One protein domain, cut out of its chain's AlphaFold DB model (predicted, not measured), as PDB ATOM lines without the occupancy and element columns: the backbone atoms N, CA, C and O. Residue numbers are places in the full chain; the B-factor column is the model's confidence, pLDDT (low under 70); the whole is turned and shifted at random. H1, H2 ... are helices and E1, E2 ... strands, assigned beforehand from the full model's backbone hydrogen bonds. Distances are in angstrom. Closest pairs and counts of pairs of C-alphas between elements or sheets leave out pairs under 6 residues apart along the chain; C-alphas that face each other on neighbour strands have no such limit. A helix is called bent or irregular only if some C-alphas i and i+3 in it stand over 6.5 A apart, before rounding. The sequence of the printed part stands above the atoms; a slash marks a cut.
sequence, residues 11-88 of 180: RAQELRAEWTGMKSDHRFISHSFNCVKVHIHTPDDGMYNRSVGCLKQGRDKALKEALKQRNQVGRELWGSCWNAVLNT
ATOM      1  N   ARG A  11     281.032 113.940 198.319       82.12
ATOM      2  CA  ARG A  11     281.968 115.009 198.699       82.12
ATOM      3  C   ARG A  11     281.520 116.397 198.225       82.12
ATOM      4  O   ARG A  11     281.653 117.375 198.946       82.12
ATOM      5  N   ALA A  12     281.011 116.521 196.999       81.12
ATOM      6  CA  ALA A  12     280.541 117.808 196.484       81.12
ATOM      7  C   ALA A  12     279.223 118.269 197.133       81.12
ATOM      8  O   ALA A  12     278.962 119.471 197.161       81.12
ATOM      9  N   GLN A  13     278.399 117.350 197.644       84.44
ATOM     10  CA  GLN A  13     277.187 117.678 198.400       84.44
ATOM     11  C   GLN A  13     277.532 118.215 199.795       84.44
ATOM     12  O   GLN A  13     276.987 119.244 200.187       84.44
ATOM     13  N   GLU A  14     278.491 117.595 200.486       83.38
ATOM     14  CA  GLU A  14     279.012 118.066 201.778       83.38
ATOM     15  C   GLU A  14     279.632 119.463 201.661       83.38
ATOM     16  O   GLU A  14     279.196 120.394 202.337       83.38
ATOM     17  N   LEU A  15     280.558 119.652 200.710       81.25
ATOM     18  CA  LEU A  15     281.174 120.960 200.451       81.25
ATOM     19  C   LEU A  15     280.133 122.021 200.083       81.25
ATOM     20  O   LEU A  15     280.277 123.196 200.412       81.25
ATOM     21  N   ARG A  16     279.061 121.626 199.387       83.81
ATOM     22  CA  ARG A  16     277.963 122.541 199.084       83.81
ATOM     23  C   ARG A  16     277.221 122.959 200.346       83.81
ATOM     24  O   ARG A  16     276.922 124.144 200.458       83.81
ATOM     25  N   ALA A  17     276.920 122.041 201.258       84.19
ATOM     26  CA  ALA A  17     276.258 122.372 202.517       84.19
ATOM     27  C   ALA A  17     277.116 123.319 203.372       84.19
ATOM     28  O   ALA A  17     276.605 124.318 203.865       84.19
ATOM     29  N   GLU A  18     278.423 123.064 203.454       83.19
ATOM     30  CA  GLU A  18     279.377 123.880 204.214       83.19
ATOM     31  C   GLU A  18     279.549 125.291 203.627       83.19
ATOM     32  O   GLU A  18     279.611 126.282 204.350       83.19
ATOM     33  N   TRP A  19     279.642 125.410 202.298       80.69
ATOM     34  CA  TRP A  19     280.061 126.664 201.658       80.69
ATOM     35  C   TRP A  19     278.914 127.544 201.168       80.69
ATOM     36  O   TRP A  19     279.152 128.675 200.721       80.69
ATOM     37  N   THR A  20     277.682 127.038 201.187       80.12
ATOM     38  CA  THR A  20     276.508 127.822 200.797       80.12
ATOM     39  C   THR A  20     276.227 128.893 201.852       80.12
ATOM     40  O   THR A  20     276.207 128.613 203.040       80.12
ATOM     41  N   GLY A  21     276.006 130.139 201.418       76.00
ATOM     42  CA  GLY A  21     275.684 131.255 202.322       76.00
ATOM     43  C   GLY A  21     276.889 131.930 202.986       76.00
ATOM     44  O   GLY A  21     276.710 132.893 203.729       76.00
ATOM     45  N   MET A  22     278.113 131.487 202.690       82.44
ATOM     46  CA  MET A  22     279.329 132.105 203.218       82.44
ATOM     47  C   MET A  22     279.486 133.549 202.708       82.44
ATOM     48  O   MET A  22     279.447 133.801 201.500       82.44
ATOM     49  N   LYS A  23     279.687 134.497 203.628       84.62
ATOM     50  CA  LYS A  23     279.989 135.899 203.302       84.62
ATOM     51  C   LYS A  23     281.474 136.061 202.972       84.62
ATOM     52  O   LYS A  23     282.289 135.230 203.361       84.62
ATOM     53  N   SER A  24     281.810 137.104 202.215       86.69
ATOM     54  CA  SER A  24     283.203 137.470 201.953       86.69
ATOM     55  C   SER A  24     283.572 138.705 202.755       86.69
ATOM     56  O   SER A  24     282.846 139.695 202.701       86.69
ATOM     57  N   ASP A  25     284.736 138.673 203.395       89.62
ATOM     58  CA  ASP A  25     285.348 139.851 204.024       89.62
ATOM     59  C   ASP A  25     286.143 140.693 203.010       89.62
ATOM     60  O   ASP A  25     286.720 141.731 203.329       89.62
ATOM     61  N   HIS A  26     286.196 140.246 201.752       93.19
ATOM     62  CA  HIS A  26     286.938 140.904 200.694       93.19
ATOM     63  C   HIS A  26     285.993 141.584 199.711       93.19
ATOM     64  O   HIS A  26     285.175 140.947 199.049       93.19
ATOM     65  N   ARG A  27     286.167 142.896 199.530       93.75
ATOM     66  CA  ARG A  27     285.434 143.632 198.500       93.75
ATOM     67  C   ARG A  27     285.700 143.052 197.110       93.75
ATOM     68  O   ARG A  27     286.828 142.641 196.804       93.75
ATOM     69  N   PHE A  28     284.652 143.075 196.283       95.75
ATOM     70  CA  PHE A  28     284.625 142.536 194.920       95.75
ATOM     71  C   PHE A  28     284.807 141.019 194.854       95.75
ATOM     72  O   PHE A  28     285.092 140.482 193.784       95.75
ATOM     73  N   ILE A  29     284.658 140.330 195.988       96.00
ATOM     74  CA  ILE A  29     284.694 138.878 196.084       96.00
ATOM     75  C   ILE A  29     283.359 138.390 196.626       96.00
ATOM     76  O   ILE A  29     282.810 138.919 197.587       96.00
ATOM     77  N   SER A  30     282.806 137.378 195.975       93.75
ATOM     78  CA  SER A  30     281.660 136.640 196.485       93.75
ATOM     79  C   SER A  30     281.908 135.150 196.369       93.75
ATOM     80  O   SER A  30     282.803 134.674 195.667       93.75
ATOM     81  N   HIS A  31     281.116 134.400 197.111       91.31
ATOM     82  CA  HIS A  31     281.327 132.986 197.308       91.31
ATOM     83  C   HIS A  31     280.180 132.181 196.706       91.31
ATOM     84  O   HIS A  31     279.008 132.522 196.847       91.31
ATOM     85  N   SER A  32     280.526 131.085 196.040       88.38
ATOM     86  CA  SER A  32     279.583 130.050 195.632       88.38
ATOM     87  C   SER A  32     280.076 128.681 196.100       88.38
ATOM     88  O   SER A  32     281.174 128.550 196.652       88.38
ATOM     89  N   PHE A  33     279.265 127.646 195.893       85.62
ATOM     90  CA  PHE A  33     279.581 126.299 196.365       85.62
ATOM     91  C   PHE A  33     280.760 125.664 195.610       85.62
ATOM     92  O   PHE A  33     281.426 124.784 196.131       85.62
ATOM     93  N   ASN A  34     281.026 126.080 194.371       88.50
ATOM     94  CA  ASN A  34     282.079 125.494 193.536       88.50
ATOM     95  C   ASN A  34     283.163 126.492 193.117       88.50
ATOM     96  O   ASN A  34     284.144 126.080 192.498       88.50
ATOM     97  N   CYS A  35     282.999 127.781 193.418       91.00
ATOM     98  CA  CYS A  35     283.917 128.825 192.985       91.00
ATOM     99  C   CYS A  35     283.940 130.042 193.920       91.00
ATOM    100  O   CYS A  35     282.972 130.331 194.628       91.00
ATOM    101  N   VAL A  36     285.052 130.774 193.865       94.25
ATOM    102  CA  VAL A  36     285.166 132.158 194.331       94.25
ATOM    103  C   VAL A  36     284.958 133.071 193.126       94.25
ATOM    104  O   VAL A  36     285.569 132.866 192.077       94.25
ATOM    105  N   LYS A  37     284.073 134.057 193.251       95.12
ATOM    106  CA  LYS A  37     283.704 134.978 192.175       95.12
ATOM    107  C   LYS A  37     284.329 136.343 192.414       95.12
ATOM    108  O   LYS A  37     284.183 136.905 193.494       95.12
ATOM    109  N   VAL A  38     284.965 136.886 191.389       97.12
ATOM    110  CA  VAL A  38     285.458 138.262 191.323       97.12
ATOM    111  C   VAL A  38     284.445 139.088 190.539       97.12
ATOM    112  O   VAL A  38     284.064 138.681 189.442       97.12
ATOM    113  N   HIS A  39     284.024 140.225 191.086       96.38
ATOM    114  CA  HIS A  39     283.084 141.151 190.452       96.38
ATOM    115  C   HIS A  39     283.550 142.598 190.660       96.38
ATOM    116  O   HIS A  39     283.491 143.107 191.774       96.38
ATOM    117  N   ILE A  40     284.062 143.256 189.620       96.44
ATOM    118  CA  ILE A  40     284.624 144.615 189.709       96.44
ATOM    119  C   ILE A  40     283.817 145.539 188.801       96.44
ATOM    120  O   ILE A  40     283.713 145.274 187.606       96.44
ATOM    121  N   HIS A  41     283.295 146.641 189.342       94.19
ATOM    122  CA  HIS A  41     282.721 147.707 188.518       94.19
ATOM    123  C   HIS A  41     283.790 148.261 187.579       94.19
ATOM    124  O   HIS A  41     284.902 148.574 188.018       94.19
ATOM    125  N   THR A  42     283.469 148.373 186.298       94.31
ATOM    126  CA  THR A  42     284.383 148.917 185.295       94.31
ATOM    127  C   THR A  42     284.162 150.430 185.139       94.31
ATOM    128  O   THR A  42     283.105 150.939 185.521       94.31
ATOM    129  N   PRO A  43     285.155 151.191 184.640       93.00
ATOM    130  CA  PRO A  43     285.012 152.643 184.486       93.00
ATOM    131  C   PRO A  43     283.885 153.084 183.540       93.00
ATOM    132  O   PRO A  43     283.370 154.185 183.687       93.00
ATOM    133  N   ASP A  44     283.494 152.230 182.600       89.81
ATOM    134  CA  ASP A  44     282.411 152.401 181.623       89.81
ATOM    135  C   ASP A  44     281.030 151.967 182.157       89.81
ATOM    136  O   ASP A  44     280.142 151.626 181.382       89.81
ATOM    137  N   ASP A  45     280.845 151.953 183.481       85.94
ATOM    138  CA  ASP A  45     279.605 151.551 184.168       85.94
ATOM    139  C   ASP A  45     279.178 150.086 183.977       85.94
ATOM    140  O   ASP A  45     278.080 149.684 184.368       85.94
ATOM    141  N   GLY A  46     280.071 149.257 183.444       92.31
ATOM    142  CA  GLY A  46     279.899 147.813 183.364       92.31
ATOM    143  C   GLY A  46     280.331 147.062 184.630       92.31
ATOM    144  O   GLY A  46     280.582 147.613 185.709       92.31
ATOM    145  N   MET A  47     280.431 145.741 184.480       94.75
ATOM    146  CA  MET A  47     280.888 144.828 185.522       94.75
ATOM    147  C   MET A  47     281.803 143.759 184.920       94.75
ATOM    148  O   MET A  47     281.377 142.943 184.102       94.75
ATOM    149  N   TYR A  48     283.044 143.704 185.387       96.19
ATOM    150  CA  TYR A  48     283.940 142.585 185.134       96.19
ATOM    151  C   TYR A  48     283.585 141.434 186.072       96.19
ATOM    152  O   TYR A  48     283.593 141.612 187.288       96.19
ATOM    153  N   ASN A  49     283.329 140.245 185.524       96.81
ATOM    154  CA  ASN A  49     283.003 139.048 186.294       96.81
ATOM    155  C   ASN A  49     283.946 137.896 185.943       96.81
ATOM    156  O   ASN A  49     284.136 137.574 184.770       96.81
ATOM    157  N   ARG A  50     284.484 137.212 186.955       95.50
ATOM    158  CA  ARG A  50     285.279 135.989 186.772       95.50
ATOM    159  C   ARG A  50     285.053 135.014 187.913       95.50
ATOM    160  O   ARG A  50     284.811 135.423 189.040       95.50
ATOM    161  N   SER A  51     285.131 133.718 187.627       94.38
ATOM    162  CA  SER A  51     285.018 132.664 188.641       94.38
ATOM    163  C   SER A  51     286.295 131.831 188.688       94.38
ATOM    164  O   SER A  51     286.798 131.415 187.647       94.38
ATOM    165  N   VAL A  52     286.792 131.567 189.893       93.88
ATOM    166  CA  VAL A  52     287.923 130.672 190.161       93.88
ATOM    167  C   VAL A  52     287.387 129.419 190.845       93.88
ATOM    168  O   VAL A  52     286.764 129.503 191.902       93.88
ATOM    169  N   GLY A  53     287.570 128.257 190.220       91.25
ATOM    170  CA  GLY A  53     287.011 126.990 190.697       91.25
ATOM    171  C   GLY A  53     287.717 126.451 191.947       91.25
ATOM    172  O   GLY A  53     288.939 126.356 191.985       91.25
ATOM    173  N   CYS A  54     286.942 126.019 192.943       88.88
ATOM    174  CA  CYS A  54     287.453 125.541 194.235       88.88
ATOM    175  C   CYS A  54     287.551 124.011 194.332       88.88
ATOM    176  O   CYS A  54     288.264 123.498 195.189       88.88
ATOM    177  N   LEU A  55     286.832 123.267 193.480       79.75
ATOM    178  CA  LEU A  55     286.627 121.820 193.664       79.75
ATOM    179  C   LEU A  55     287.913 120.983 193.562       79.75
ATOM    180  O   LEU A  55     288.021 119.961 194.230       79.75
ATOM    181  N   LYS A  56     288.886 121.399 192.737       78.06
ATOM    182  CA  LYS A  56     290.155 120.666 192.564       78.06
ATOM    183  C   LYS A  56     291.227 121.063 193.579       78.06
ATOM    184  O   LYS A  56     291.941 120.200 194.071       78.06
ATOM    185  N   GLN A  57     291.373 122.358 193.855       77.31
ATOM    186  CA  GLN A  57     292.521 122.896 194.599       77.31
ATOM    187  C   GLN A  57     292.192 123.289 196.047       77.31
ATOM    188  O   GLN A  57     293.100 123.604 196.814       77.31
ATOM    189  N   GLY A  58     290.915 123.257 196.431       85.44
ATOM    190  CA  GLY A  58     290.443 123.788 197.704       85.44
ATOM    191  C   GLY A  58     290.136 125.285 197.629       85.44
ATOM    192  O   GLY A  58     290.591 126.009 196.739       85.44
ATOM    193  N   ARG A  59     289.317 125.749 198.572       86.12
ATOM    194  CA  ARG A  59     288.750 127.102 198.567       86.12
ATOM    195  C   ARG A  59     289.776 128.183 198.885       86.12
ATOM    196  O   ARG A  59     289.772 129.211 198.220       86.12
ATOM    197  N   ASP A  60     290.689 127.932 199.816       90.56
ATOM    198  CA  ASP A  60     291.699 128.921 200.214       90.56
ATOM    199  C   ASP A  60     292.663 129.247 199.076       90.56
ATOM    200  O   ASP A  60     293.027 130.405 198.863       90.56
ATOM    201  N   LYS A  61     293.051 128.229 198.298       93.12
ATOM    202  CA  LYS A  61     293.877 128.424 197.101       93.12
ATOM    203  C   LYS A  61     293.117 129.223 196.044       93.12
ATOM    204  O   LYS A  61     293.656 130.201 195.531       93.12
ATOM    205  N   ALA A  62     291.853 128.874 195.799       93.25
ATOM    206  CA  ALA A  62     290.995 129.615 194.878       93.25
ATOM    207  C   ALA A  62     290.768 131.069 195.326       93.25
ATOM    208  O   ALA A  62     290.759 131.968 194.489       93.25
ATOM    209  N   LEU A  63     290.640 131.330 196.632       94.50
ATOM    210  CA  LEU A  63     290.514 132.681 197.178       94.50
ATOM    211  C   LEU A  63     291.793 133.493 196.958       94.50
ATOM    212  O   LEU A  63     291.722 134.616 196.463       94.50
ATOM    213  N   LYS A  64     292.966 132.928 197.266       95.62
ATOM    214  CA  LYS A  64     294.260 133.588 197.017       95.62
ATOM    215  C   LYS A  64     294.441 133.932 195.539       95.62
ATOM    216  O   LYS A  64     294.861 135.042 195.209       95.62
ATOM    217  N   GLU A  65     294.083 133.010 194.648       95.88
ATOM    218  CA  GLU A  65     294.123 133.247 193.206       95.88
ATOM    219  C   GLU A  65     293.127 134.337 192.780       95.88
ATOM    220  O   GLU A  65     293.504 135.266 192.065       95.88
ATOM    221  N   ALA A  66     291.886 134.286 193.270       96.19
ATOM    222  CA  ALA A  66     290.865 135.289 192.983       96.19
ATOM    223  C   ALA A  66     291.285 136.692 193.452       96.19
ATOM    224  O   ALA A  66     291.101 137.661 192.720       96.19
ATOM    225  N   LEU A  67     291.911 136.816 194.627       96.94
ATOM    226  CA  LEU A  67     292.438 138.087 195.137       96.94
ATOM    227  C   LEU A  67     293.582 138.630 194.273       96.94
ATOM    228  O   LEU A  67     293.633 139.835 194.005       96.94
ATOM    229  N   LYS A  68     294.480 137.754 193.803       97.19
ATOM    230  CA  LYS A  68     295.550 138.131 192.872       97.19
ATOM    231  C   LYS A  68     294.963 138.643 191.554       97.19
ATOM    232  O   LYS A  68     295.321 139.740 191.129       97.19
ATOM    233  N   GLN A  69     294.022 137.902 190.965       96.50
ATOM    234  CA  GLN A  69     293.327 138.304 189.736       96.50
ATOM    235  C   GLN A  69     292.559 139.618 189.923       96.50
ATOM    236  O   GLN A  69     292.668 140.509 189.086       96.50
ATOM    237  N   ARG A  70     291.840 139.783 191.042       97.19
ATOM    238  CA  ARG A  70     291.118 141.017 191.380       97.19
ATOM    239  C   ARG A  70     292.054 142.219 191.395       97.19
ATOM    240  O   ARG A  70     291.741 143.239 190.798       97.19
ATOM    241  N   ASN A  71     293.187 142.113 192.084       97.75
ATOM    242  CA  ASN A  71     294.134 143.222 192.189       97.75
ATOM    243  C   ASN A  71     294.811 143.536 190.853       97.75
ATOM    244  O   ASN A  71     295.064 144.702 190.571       97.75
ATOM    245  N   GLN A  72     295.106 142.517 190.047       97.62
ATOM    246  CA  GLN A  72     295.659 142.708 188.711       97.62
ATOM    247  C   GLN A  72     294.664 143.455 187.813       97.62
ATOM    248  O   GLN A  72     294.952 144.568 187.381       97.62
ATOM    249  N   VAL A  73     293.466 142.896 187.625       97.31
ATOM    250  CA  VAL A  73     292.426 143.481 186.765       97.31
ATOM    251  C   VAL A  73     291.981 144.844 187.286       97.31
ATOM    252  O   VAL A  73     291.802 145.783 186.520       97.31
ATOM    253  N   GLY A  74     291.856 144.996 188.604       97.06
ATOM    254  CA  GLY A  74     291.526 146.271 189.227       97.06
ATOM    255  C   GLY A  74     292.541 147.368 188.899       97.06
ATOM    256  O   GLY A  74     292.139 148.481 188.569       97.06
ATOM    257  N   ARG A  75     293.845 147.061 188.915       97.38
ATOM    258  CA  ARG A  75     294.896 148.006 188.497       97.38
ATOM    259  C   ARG A  75     294.883 148.270 186.995       97.38
ATOM    260  O   ARG A  75     295.109 149.407 186.603       97.38
ATOM    261  N   GLU A  76     294.603 147.267 186.169       96.75
ATOM    262  CA  GLU A  76     294.477 147.443 184.715       96.75
ATOM    263  C   GLU A  76     293.308 148.388 184.372       96.75
ATOM    264  O   GLU A  76     293.475 149.343 183.615       96.75
ATOM    265  N   LEU A  77     292.148 148.191 185.008       96.19
ATOM    266  CA  LEU A  77     290.946 149.002 184.796       96.19
ATOM    267  C   LEU A  77     291.068 150.408 185.395       96.19
ATOM    268  O   LEU A  77     290.810 151.406 184.722       96.19
ATOM    269  N   TRP A  78     291.454 150.506 186.668       95.75
ATOM    270  CA  TRP A  78     291.377 151.747 187.446       95.75
ATOM    271  C   TRP A  78     292.718 152.475 187.591       95.75
ATOM    272  O   TRP A  78     292.743 153.635 188.007       95.75
ATOM    273  N   GLY A  79     293.839 151.850 187.227       95.25
ATOM    274  CA  GLY A  79     295.172 152.437 187.356       95.25
ATOM    275  C   GLY A  79     295.479 152.858 188.794       95.25
ATOM    276  O   GLY A  79     295.227 152.119 189.749       95.25
ATOM    277  N   SER A  80     295.973 154.087 188.957       93.69
ATOM    278  CA  SER A  80     296.254 154.690 190.267       93.69
ATOM    279  C   SER A  80     295.012 154.838 191.157       93.69
ATOM    280  O   SER A  80     295.142 154.887 192.378       93.69
ATOM    281  N   CYS A  81     293.805 154.848 190.579       95.06
ATOM    282  CA  CYS A  81     292.557 154.953 191.334       95.06
ATOM    283  C   CYS A  81     292.142 153.632 192.000       95.06
ATOM    284  O   CYS A  81     291.234 153.637 192.831       95.06
ATOM    285  N   TRP A  82     292.794 152.507 191.678       96.25
ATOM    286  CA  TRP A  82     292.391 151.190 192.178       96.25
ATOM    287  C   TRP A  82     292.335 151.113 193.707       96.25
ATOM    288  O   TRP A  82     291.389 150.557 194.253       96.25
ATOM    289  N   ASN A  83     293.298 151.708 194.413       94.50
ATOM    290  CA  ASN A  83     293.316 151.668 195.878       94.50
ATOM    291  C   ASN A  83     292.101 152.384 196.493       94.50
ATOM    292  O   ASN A  83     291.508 151.872 197.441       94.50
ATOM    293  N   ALA A  84     291.686 153.523 195.931       92.75
ATOM    294  CA  ALA A  84     290.466 154.211 196.356       92.75
ATOM    295  C   ALA A  84     289.218 153.366 196.050       92.75
ATOM    296  O   ALA A  84     288.359 153.174 196.909       92.75
ATOM    297  N   VAL A  85     289.160 152.775 194.851       94.44
ATOM    298  CA  VAL A  85     288.070 151.877 194.438       94.44
ATOM    299  C   VAL A  85     287.988 150.629 195.306       94.44
ATOM    300  O   VAL A  85     286.892 150.142 195.539       94.44
ATOM    301  N   LEU A  86     289.106 150.115 195.812       95.19
ATOM    302  CA  LEU A  86     289.126 148.951 196.687       95.19
ATOM    303  C   LEU A  86     288.707 149.307 198.118       95.19
ATOM    304  O   LEU A  86     287.878 148.609 198.697       95.19
ATOM    305  N   ASN A  87     289.211 150.410 198.668       92.50
ATOM    306  CA  ASN A  87     289.096 150.691 200.101       92.50
ATOM    307  C   ASN A  87     287.857 151.521 200.484       92.50
ATOM    308  O   ASN A  87     287.417 151.470 201.628       92.50
ATOM    309  N   THR A  88     287.252 152.263 199.553       89.38
ATOM    310  CA  THR A  88     286.106 153.136 199.864       89.38
ATOM    311  C   THR A  88     284.774 152.444 199.565       89.38
ATOM    312  O   THR A  88     284.290 152.506 198.431       89.38
TER     313      THR A  88
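Overview. This is residues 11 to 88 of the 180 residues of an uncharacterized protein of Aliivibrio salmonicida (strain LFI1238) (UniProt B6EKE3). A small antiparallel sheet of three strands, E1, E2 and E3, has one long helix arm, H2a, packed lengthwise over one face, and no named helix covers the other face. The short helix H1 lies beyond one end of this two-layer body, and at the opposite end the bent helix H2 turns a corner into its short second arm, H2b. The printed part has 78 residues, with two named helices and three named strands in the order H1, E1, E2, E3, H2; the sheet's order is E1, E2, E3, and the class is mixed, helices and strands. It is only just compact, close to loose, with a radius of gyration of the C-alphas of 13.4 A, and its outline is a rod spanning 43 by 20 by 19 A.

Along the chain. H1 holds residues 11 to 19 and begins with C-alpha 11 at (281.968, 115.009, 198.699). E1 is residues 29 to 31. E2, residues 35 to 41, is 19.4 A long from first to last C-alpha, and E3, residues 47 to 53, is 19.6 A long. H2, residues 59 to 87, was assigned as one helix by its hydrogen bonds, but it is bent: C-alphas 77 and 80 are 9.5 A apart. Its arm H2a, residues 59 to 77, is 26.0 A long and begins with C-alpha 59 at (288.750, 127.102, 198.567). Its arm H2b, residues 80 to 87, is irregular, with C-alphas 80 and 83 7.0 A apart, and ends with C-alpha 87 at (289.096, 150.691, 200.101).

Arrangement. E1, E2 and E3 form a meander, each strand the antiparallel neighbour of the one before. The hairpin E1 and E2 has N 30 and O 37 within hydrogen-bond range, at 2.9 A. In the hairpin E2 and E3, N 38 and O 50 are 2.8 A apart and N 48 and O 40 also 2.8 A. H2a is on the sheet at a height of 8.6 A, over E2 and E3, and runs along the strands, at 18 degrees to E2 on the local plane. The closest C-alphas of E3 and H2a are those of Val 52 and Ala 62, 5.7 A apart; those of E2 and H2a are Val 36 and Leu 63, at 6.1 A. H2a and H2b only just touch, with 3 pairs of C-alphas within 8 A, and only at the corner; the closest C-alphas are those of Arg 75 and Trp 82, at 5.5 A. Their lines stand at a steep tilt of 41 degrees, opposite ways. H1 is not on the sheet and is apart from H2a and H2b. Every O i to N i+4 pair is within hydrogen-bond range in H1 and H2a, and 3 of 4 are in H2b.

Size, cuts and confidence. The two C-alphas farthest apart are those of Arg 11 and Ser 80, at 43.0 A. The printed part has no cut. The link from H1 to E1 is short, the other links are tight, and none is long. The mean pLDDT of the printed part is 91.2, and no printed residue is under 70.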